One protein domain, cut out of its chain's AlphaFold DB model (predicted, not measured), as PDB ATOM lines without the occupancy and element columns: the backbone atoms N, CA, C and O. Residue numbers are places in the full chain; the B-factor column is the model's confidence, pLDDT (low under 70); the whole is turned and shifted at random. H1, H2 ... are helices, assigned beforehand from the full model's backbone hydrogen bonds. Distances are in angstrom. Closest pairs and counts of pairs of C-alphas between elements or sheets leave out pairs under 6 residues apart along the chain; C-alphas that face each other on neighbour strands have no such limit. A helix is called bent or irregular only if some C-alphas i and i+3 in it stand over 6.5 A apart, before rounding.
ATOM      1  N   ALA A  24     155.729 163.040 142.041       96.31
ATOM      2  CA  ALA A  24     155.738 164.028 143.116       96.31
ATOM      3  C   ALA A  24     157.158 164.523 143.449       96.31
ATOM      4  O   ALA A  24     157.357 165.715 143.680       96.31
ATOM      5  N   GLU A  25     158.149 163.630 143.462       95.75
ATOM      6  CA  GLU A  25     159.555 163.985 143.697       95.75
ATOM      7  C   GLU A  25     160.155 164.744 142.501       95.75
ATOM      8  O   GLU A  25     160.887 165.715 142.700       95.75
ATOM      9  N   GLN A  26     159.802 164.366 141.267       96.00
ATOM     10  CA  GLN A  26     160.163 165.115 140.056       96.00
ATOM     11  C   GLN A  26     159.621 166.549 140.118       96.00
ATOM     12  O   GLN A  26     160.362 167.512 139.895       96.00
ATOM     13  N   GLN A  27     158.342 166.700 140.476       96.38
ATOM     14  CA  GLN A  27     157.704 168.007 140.577       96.38
ATOM     15  C   GLN A  27     158.357 168.864 141.665       96.38
ATOM     16  O   GLN A  27     158.668 170.026 141.418       96.38
ATOM     17  N   GLN A  28     158.659 168.289 142.832       97.44
ATOM     18  CA  GLN A  28     159.371 168.998 143.901       97.44
ATOM     19  C   GLN A  28     160.743 169.519 143.452       97.44
ATOM     20  O   GLN A  28     161.121 170.641 143.805       97.44
ATOM     21  N   ALA A  29     161.488 168.738 142.665       95.88
ATOM     22  CA  ALA A  29     162.784 169.160 142.142       95.88
ATOM     23  C   ALA A  29     162.649 170.362 141.189       95.88
ATOM     24  O   ALA A  29     163.353 171.366 141.349       95.88
ATOM     25  N   ILE A  30     161.714 170.298 140.235       97.19
ATOM     26  CA  ILE A  30     161.462 171.388 139.280       97.19
ATOM     27  C   ILE A  30     160.894 172.630 139.975       97.19
ATOM     28  O   ILE A  30     161.334 173.745 139.686       97.19
ATOM     29  N   ASP A  31     159.988 172.463 140.937       98.19
ATOM     30  CA  ASP A  31     159.438 173.564 141.731       98.19
ATOM     31  C   ASP A  31     160.541 174.304 142.480       98.19
ATOM     32  O   ASP A  31     160.573 175.538 142.485       98.19
ATOM     33  N   LYS A  32     161.501 173.567 143.055       98.38
ATOM     34  CA  LYS A  32     162.622 174.186 143.759       98.38
ATOM     35  C   LYS A  32     163.532 174.971 142.820       98.38
ATOM     36  O   LYS A  32     163.951 176.082 143.156       98.38
ATOM     37  N   LEU A  33     163.830 174.426 141.642       98.00
ATOM     38  CA  LEU A  33     164.617 175.128 140.628       98.00
ATOM     39  C   LEU A  33     163.900 176.400 140.160       98.00
ATOM     40  O   LEU A  33     164.515 177.467 140.103       98.00
ATOM     41  N   ASN A  34     162.598 176.320 139.892       98.56
ATOM     42  CA  ASN A  34     161.790 177.467 139.481       98.56
ATOM     43  C   ASN A  34     161.641 178.520 140.589       98.56
ATOM     44  O   ASN A  34     161.670 179.713 140.294       98.56
ATOM     45  N   GLU A  35     161.558 178.123 141.862       98.31
ATOM     46  CA  GLU A  35     161.595 179.047 143.003       98.31
ATOM     47  C   GLU A  35     162.882 179.884 142.986       98.31
ATOM     48  O   GLU A  35     162.828 181.113 143.087       98.31
ATOM     49  N   VAL A  36     164.038 179.237 142.812       97.81
ATOM     50  CA  VAL A  36     165.336 179.924 142.745       97.81
ATOM     51  C   VAL A  36     165.424 180.808 141.499       97.81
ATOM     52  O   VAL A  36     165.798 181.976 141.617       97.81
ATOM     53  N   ARG A  37     165.025 180.304 140.321       98.25
ATOM     54  CA  ARG A  37     164.994 181.082 139.066       98.25
ATOM     55  C   ARG A  37     164.136 182.337 139.197       98.25
ATOM     56  O   ARG A  37     164.576 183.405 138.782       98.25
ATOM     57  N   ARG A  38     162.965 182.241 139.834       98.31
ATOM     58  CA  ARG A  38     162.075 183.381 140.099       98.31
ATOM     59  C   ARG A  38     162.730 184.419 141.011       98.31
ATOM     60  O   ARG A  38     162.687 185.605 140.707       98.31
ATOM     61  N   ARG A  39     163.383 183.988 142.096       97.94
ATOM     62  CA  ARG A  39     164.110 184.903 143.000       97.94
ATOM     63  C   ARG A  39     165.242 185.637 142.282       97.94
ATOM     64  O   ARG A  39     165.461 186.821 142.527       97.94
ATOM     65  N   VAL A  40     165.957 184.954 141.386       97.81
ATOM     66  CA  VAL A  40     166.968 185.593 140.530       97.81
ATOM     67  C   VAL A  40     166.309 186.584 139.570       97.81
ATOM     68  O   VAL A  40     166.746 187.727 139.501       97.81
ATOM     69  N   ALA A  41     165.233 186.186 138.887       98.31
ATOM     70  CA  ALA A  41     164.528 187.037 137.930       98.31
ATOM     71  C   ALA A  41     164.006 188.337 138.562       98.31
ATOM     72  O   ALA A  41     164.113 189.396 137.950       98.31
ATOM     73  N   ASN A  42     163.548 188.274 139.814       97.88
ATOM     74  CA  ASN A  42     163.096 189.434 140.585       97.88
ATOM     75  C   ASN A  42     164.239 190.306 141.146       97.88
ATOM     76  O   ASN A  42     163.974 191.326 141.782       97.88
ATOM     77  N   GLY A  43     165.508 189.915 140.982       97.44
ATOM     78  CA  GLY A  43     166.644 190.611 141.598       97.44
ATOM     79  C   GLY A  43     166.687 190.479 143.129       97.44
ATOM     80  O   GLY A  43     167.166 191.369 143.832       97.44
ATOM     81  N   GLU A  44     166.153 189.385 143.676       97.56
ATOM     82  CA  GLU A  44     166.122 189.107 145.121       97.56
ATOM     83  C   GLU A  44     167.300 188.235 145.582       97.56
ATOM     84  O   GLU A  44     167.589 188.149 146.777       97.56
ATOM     85  N   ALA A  45     167.968 187.553 144.650       97.06
ATOM     86  CA  ALA A  45     169.107 186.693 144.943       97.06
ATOM     87  C   ALA A  45     170.369 187.518 145.255       97.06
ATOM     88  O   ALA A  45     170.679 188.473 144.547       97.06
ATOM     89  N   ILE A  46     171.105 187.124 146.296       96.75
ATOM     90  CA  ILE A  46     172.332 187.789 146.755       96.75
ATOM     91  C   ILE A  46     173.547 186.958 146.334       96.75
ATOM     92  O   ILE A  46     173.561 185.740 146.517       96.75
ATOM     93  N   ASN A  47     174.553 187.608 145.756       94.50
ATOM     94  CA  ASN A  47     175.816 186.989 145.383       94.50
ATOM     95  C   ASN A  47     176.762 186.861 146.594       94.50
ATOM     96  O   ASN A  47     176.475 187.336 147.692       94.50
ATOM     97  N   LYS A  48     177.921 186.226 146.393       95.44
ATOM     98  CA  LYS A  48     178.922 186.023 147.453       95.44
ATOM     99  C   LYS A  48     179.397 187.329 148.105       95.44
ATOM    100  O   LYS A  48     179.715 187.328 149.290       95.44
ATOM    101  N   ASP A  49     179.419 188.422 147.351       96.19
ATOM    102  CA  ASP A  49     179.906 189.727 147.803       96.19
ATOM    103  C   ASP A  49     178.821 190.550 148.521       96.19
ATOM    104  O   ASP A  49     179.052 191.701 148.883       96.19
ATOM    105  N   GLY A  50     177.624 189.984 148.723       96.12
ATOM    106  CA  GLY A  50     176.498 190.653 149.379       96.12
ATOM    107  C   GLY A  50     175.655 191.534 148.451       96.12
ATOM    108  O   GLY A  50     174.665 192.117 148.891       96.12
ATOM    109  N   ASN A  51     175.995 191.601 147.162       97.44
ATOM    110  CA  ASN A  51     175.257 192.376 146.168       97.44
ATOM    111  C   ASN A  51     174.104 191.562 145.569       97.44
ATOM    112  O   ASN A  51     174.209 190.351 145.378       97.44
ATOM    113  N   LYS A  52     173.006 192.237 145.217       97.31
ATOM    114  CA  LYS A  52     171.905 191.614 144.471       97.31
ATOM    115  C   LYS A  52     172.349 191.244 143.057       97.31
ATOM    116  O   LYS A  52     173.035 192.022 142.396       97.31
ATOM    117  N   LEU A  53     171.928 190.072 142.587       96.62
ATOM    118  CA  LEU A  53     172.014 189.708 141.177       96.62
ATOM    119  C   LEU A  53     171.065 190.595 140.351       96.62
ATOM    120  O   LEU A  53     170.012 190.993 140.859       96.62
ATOM    121  N   PRO A  54     171.415 190.921 139.093       96.62
ATOM    122  CA  PRO A  54     170.540 191.705 138.231       96.62
ATOM    123  C   PRO A  54     169.235 190.943 137.939       96.62
ATOM    124  O   PRO A  54     169.273 189.717 137.792       96.62
ATOM    125  N   PRO A  55     168.089 191.643 137.827       97.62
ATOM    126  CA  PRO A  55     166.840 191.017 137.417       97.62
ATOM    127  C   PRO A  55     166.940 190.510 135.975       97.62
ATOM    128  O   PRO A  55     167.683 191.053 135.155       97.62
ATOM    129  N   ALA A  56     166.159 189.482 135.653       97.81
ATOM    130  CA  ALA A  56     166.101 188.905 134.315       97.81
ATOM    131  C   ALA A  56     164.751 189.227 133.670       97.81
ATOM    132  O   ALA A  56     163.709 188.959 134.260       97.81
ATOM    133  N   ALA A  57     164.778 189.781 132.456       96.69
ATOM    134  CA  ALA A  57     163.568 190.211 131.757       96.69
ATOM    135  C   ALA A  57     162.677 189.042 131.298       96.69
ATOM    136  O   ALA A  57     161.465 189.202 131.229       96.69
ATOM    137  N   ASP A  58     163.277 187.887 130.990       97.06
ATOM    138  CA  ASP A  58     162.577 186.735 130.408       97.06
ATOM    139  C   ASP A  58     163.199 185.399 130.866       97.06
ATOM    140  O   ASP A  58     163.749 184.610 130.094       97.06
ATOM    141  N   MET A  59     163.204 185.169 132.184       98.06
ATOM    142  CA  MET A  59     163.695 183.912 132.754       98.06
ATOM    143  C   MET A  59     162.653 182.805 132.563       98.06
ATOM    144  O   MET A  59     161.675 182.736 133.304       98.06
ATOM    145  N   GLN A  60     162.897 181.902 131.611       98.00
ATOM    146  CA  GLN A  60     161.967 180.816 131.276       98.00
ATOM    147  C   GLN A  60     161.672 179.886 132.463       98.00
ATOM    148  O   GLN A  60     162.569 179.554 133.249       98.00
ATOM    149  N   GLN A  61     160.429 179.427 132.576       97.38
ATOM    150  CA  GLN A  61     160.039 178.411 133.550       97.38
ATOM    151  C   GLN A  61     160.465 177.018 133.065       97.38
ATOM    152  O   GLN A  61     160.315 176.689 131.891       97.38
ATOM    153  N   LEU A  62     161.000 176.199 133.970       97.00
ATOM    154  CA  LEU A  62     161.340 174.807 133.682       97.00
ATOM    155  C   LEU A  62     160.112 173.909 133.830       97.00
ATOM    156  O   LEU A  62     159.313 174.104 134.748       97.00
ATOM    157  N   ASN A  63     160.023 172.897 132.972       95.31
ATOM    158  CA  ASN A  63     159.046 171.816 133.056       95.31
ATOM    159  C   ASN A  63     159.762 170.499 133.364       95.31
ATOM    160  O   ASN A  63     160.964 170.372 133.123       95.31
ATOM    161  N   VAL A  64     159.021 169.521 133.884       93.12
ATOM    162  CA  VAL A  64     159.521 168.148 133.993       93.12
ATOM    163  C   VAL A  64     159.714 167.591 132.583       93.12
ATOM    164  O   VAL A  64     158.795 167.626 131.766       93.12
ATOM    165  N   ASP A  65     160.904 167.064 132.323       90.56
ATOM    166  CA  ASP A  65     161.222 166.268 131.143       90.56
ATOM    167  C   ASP A  65     161.955 165.012 131.616       90.56
ATOM    168  O   ASP A  65     163.057 165.067 132.171       90.56
ATOM    169  N   THR A  66     161.301 163.868 131.434       89.81
ATOM    170  CA  THR A  66     161.784 162.574 131.917       89.81
ATOM    171  C   THR A  66     163.068 162.131 131.219       89.81
ATOM    172  O   THR A  66     163.796 161.314 131.776       89.81
ATOM    173  N   THR A  67     163.398 162.684 130.046       89.88
ATOM    174  CA  THR A  67     164.632 162.335 129.326       89.88
ATOM    175  C   THR A  67     165.887 162.767 130.091       89.88
ATOM    176  O   THR A  67     166.884 162.042 130.096       89.88
ATOM    177  N   PHE A  68     165.838 163.889 130.820       87.75
ATOM    178  CA  PHE A  68     166.941 164.304 131.695       87.75
ATOM    179  C   PHE A  68     167.040 163.435 132.942       87.75
ATOM    180  O   PHE A  68     168.150 163.122 133.378       87.75
ATOM    181  N   GLU A  69     165.906 163.001 133.499       90.00
ATOM    182  CA  GLU A  69     165.934 162.037 134.598       90.00
ATOM    183  C   GLU A  69     166.506 160.697 134.136       90.00
ATOM    184  O   GLU A  69     167.303 160.119 134.860       90.00
ATOM    185  N   ASP A  70     166.177 160.211 132.937       89.38
ATOM    186  CA  ASP A  70     166.737 158.967 132.397       89.38
ATOM    187  C   ASP A  70     168.268 159.004 132.314       89.38
ATOM    188  O   ASP A  70     168.953 158.051 132.707       89.38
ATOM    189  N   GLN A  71     168.817 160.124 131.842       86.94
ATOM    190  CA  GLN A  71     170.262 160.341 131.776       86.94
ATOM    191  C   GLN A  71     170.879 160.412 133.177       86.94
ATOM    192  O   GLN A  71     171.853 159.710 133.462       86.94
ATOM    193  N   ALA A  72     170.280 161.195 134.077       88.75
ATOM    194  CA  ALA A  72     170.736 161.304 135.459       88.75
ATOM    195  C   ALA A  72     170.670 159.951 136.185       88.75
ATOM    196  O   ALA A  72     171.625 159.566 136.857       88.75
ATOM    197  N   TYR A  73     169.586 159.197 135.998       90.62
ATOM    198  CA  TYR A  73     169.369 157.871 136.565       90.62
ATOM    199  C   TYR A  73     170.443 156.884 136.090       90.62
ATOM    200  O   TYR A  73     171.034 156.159 136.892       90.62
ATOM    201  N   THR A  74     170.775 156.914 134.797       88.56
ATOM    202  CA  THR A  74     171.860 156.100 134.227       88.56
ATOM    203  C   THR A  74     173.209 156.406 134.884       88.56
ATOM    204  O   THR A  74     174.010 155.499 135.092       88.56
ATOM    205  N   TRP A  75     173.466 157.660 135.267       88.56
ATOM    206  CA  TRP A  75     174.693 158.020 135.976       88.56
ATOM    207  C   TRP A  75     174.677 157.591 137.446       88.56
ATOM    208  O   TRP A  75     175.574 156.868 137.883       88.56
ATOM    209  N   VAL A  76     173.653 157.997 138.205       89.06
ATOM    210  CA  VAL A  76     173.590 157.758 139.660       89.06
ATOM    211  C   VAL A  76     173.500 156.275 140.007       89.06
ATOM    212  O   VAL A  76     173.920 155.877 141.095       89.06
ATOM    213  N   THR A  77     173.019 155.441 139.079       89.88
ATOM    214  CA  THR A  77     172.979 153.985 139.265       89.88
ATOM    215  C   THR A  77     174.372 153.349 139.352       89.88
ATOM    216  O   THR A  77     174.530 152.291 139.959       89.88
ATOM    217  N   ASN A  78     175.419 154.026 138.872       87.56
ATOM    218  CA  ASN A  78     176.804 153.578 139.055       87.56
ATOM    219  C   ASN A  78     177.320 153.769 140.491       87.56
ATOM    220  O   ASN A  78     178.429 153.330 140.792       87.56
ATOM    221  N   CYS A  79     176.556 154.429 141.376       88.50
ATOM    222  CA  CYS A  79     176.941 154.707 142.765       88.50
ATOM    223  C   CYS A  79     178.310 155.400 142.908       88.50
ATOM    224  O   CYS A  79     178.986 155.242 143.924       88.50
ATOM    225  N   ASN A  80     178.718 156.171 141.898       86.50
ATOM    226  CA  ASN A  80     179.954 156.938 141.911       86.50
ATOM    227  C   ASN A  80     179.649 158.415 142.191       86.50
ATOM    228  O   ASN A  80     178.870 159.036 141.468       86.50
ATOM    229  N   TYR A  81     180.270 158.977 143.228       88.94
ATOM    230  CA  TYR A  81     180.171 160.404 143.528       88.94
ATOM    231  C   TYR A  81     181.215 161.179 142.719       88.94
ATOM    232  O   TYR A  81     182.252 161.588 143.235       88.94
ATOM    233  N   ASP A  82     180.937 161.335 141.428       88.56
ATOM    234  CA  ASP A  82     181.766 162.082 140.482       88.56
ATOM    235  C   ASP A  82     180.883 162.674 139.366       88.56
ATOM    236  O   ASP A  82     179.669 162.435 139.312       88.56
ATOM    237  N   TYR A  83     181.479 163.441 138.460       84.69
ATOM    238  CA  TYR A  83     180.845 163.840 137.212       84.69
ATOM    239  C   TYR A  83     180.819 162.676 136.222       84.69
ATOM    240  O   TYR A  83     181.789 161.928 136.093       84.69
ATOM    241  N   GLN A  84     179.741 162.581 135.440       83.94
ATOM    242  CA  GLN A  84     179.731 161.695 134.283       83.94
ATOM    243  C   GLN A  84     180.848 162.113 133.308       83.94
ATOM    244  O   GLN A  84     180.875 163.279 132.889       83.94
ATOM    245  N   PRO A  85     181.757 161.201 132.909       82.94
ATOM    246  CA  PRO A  85     182.755 161.494 131.891       82.94
ATOM    247  C   PRO A  85     182.088 161.988 130.602       82.94
ATOM    248  O   PRO A  85     181.089 161.419 130.163       82.94
TER     249      PRO A  85
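What this domain is: This is residues 24 to 85 of the 94 residues of the protein "SCP domain-containing protein" of Bursaphelenchus xylophilus (UniProt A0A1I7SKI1). One long helix, H1, is paired with an extended stretch of chain that runs back alongside it and leads to a shorter helix, H2, set beyond H1's first residues, with a loose tail after H2. The link folds into a loop near H1's last residues before it turns back, and of the tail residues 77 to 82 stick out. The printed part has 62 residues with two named helices, H1 then H2, and no named strand; the class is all helix, though the helices hold 29 of the 62 residues, under half. The whole is loose, with a radius of gyration of the C-alphas of 15.3 A, and elongated, spanning 39 by 26 by 19 A.

How they stand to each other: H1, residues 24 to 41, is the longest helix. H2, residues 66 to 76, is apart from H1, with no C-alpha of the one within 8 A of the other. A long link of 24 residues, 42 to 65, joins them. In H1 and H2 every O i to N i+4 pair is within hydrogen-bond range.

Where its parts are: H1 begins at C-alpha 24, at (155.738, 164.028, 143.116), and ends at C-alpha 41, at (164.528, 187.037, 137.930), 25.2 A from first to last C-alpha. H2 begins at C-alpha 66, at (161.784, 162.574, 131.917), and ends at C-alpha 76, at (173.590, 157.758, 139.660), a length of 14.9 A. Neither helix is bent or irregular.

The domain as a whole: The two C-alphas farthest apart are those of Ala 57 and Asn 78, at 39.6 A. The first and last printed C-alphas, Ala 24 and Pro 85, are 29.4 A apart. The C-alphas of the long link lie 8 to 22 A from the mean of the C-alphas, and residues 77 to 82 stand free. The printed part has no cut. Its mean pLDDT is 94.1, and no printed residue is under 70.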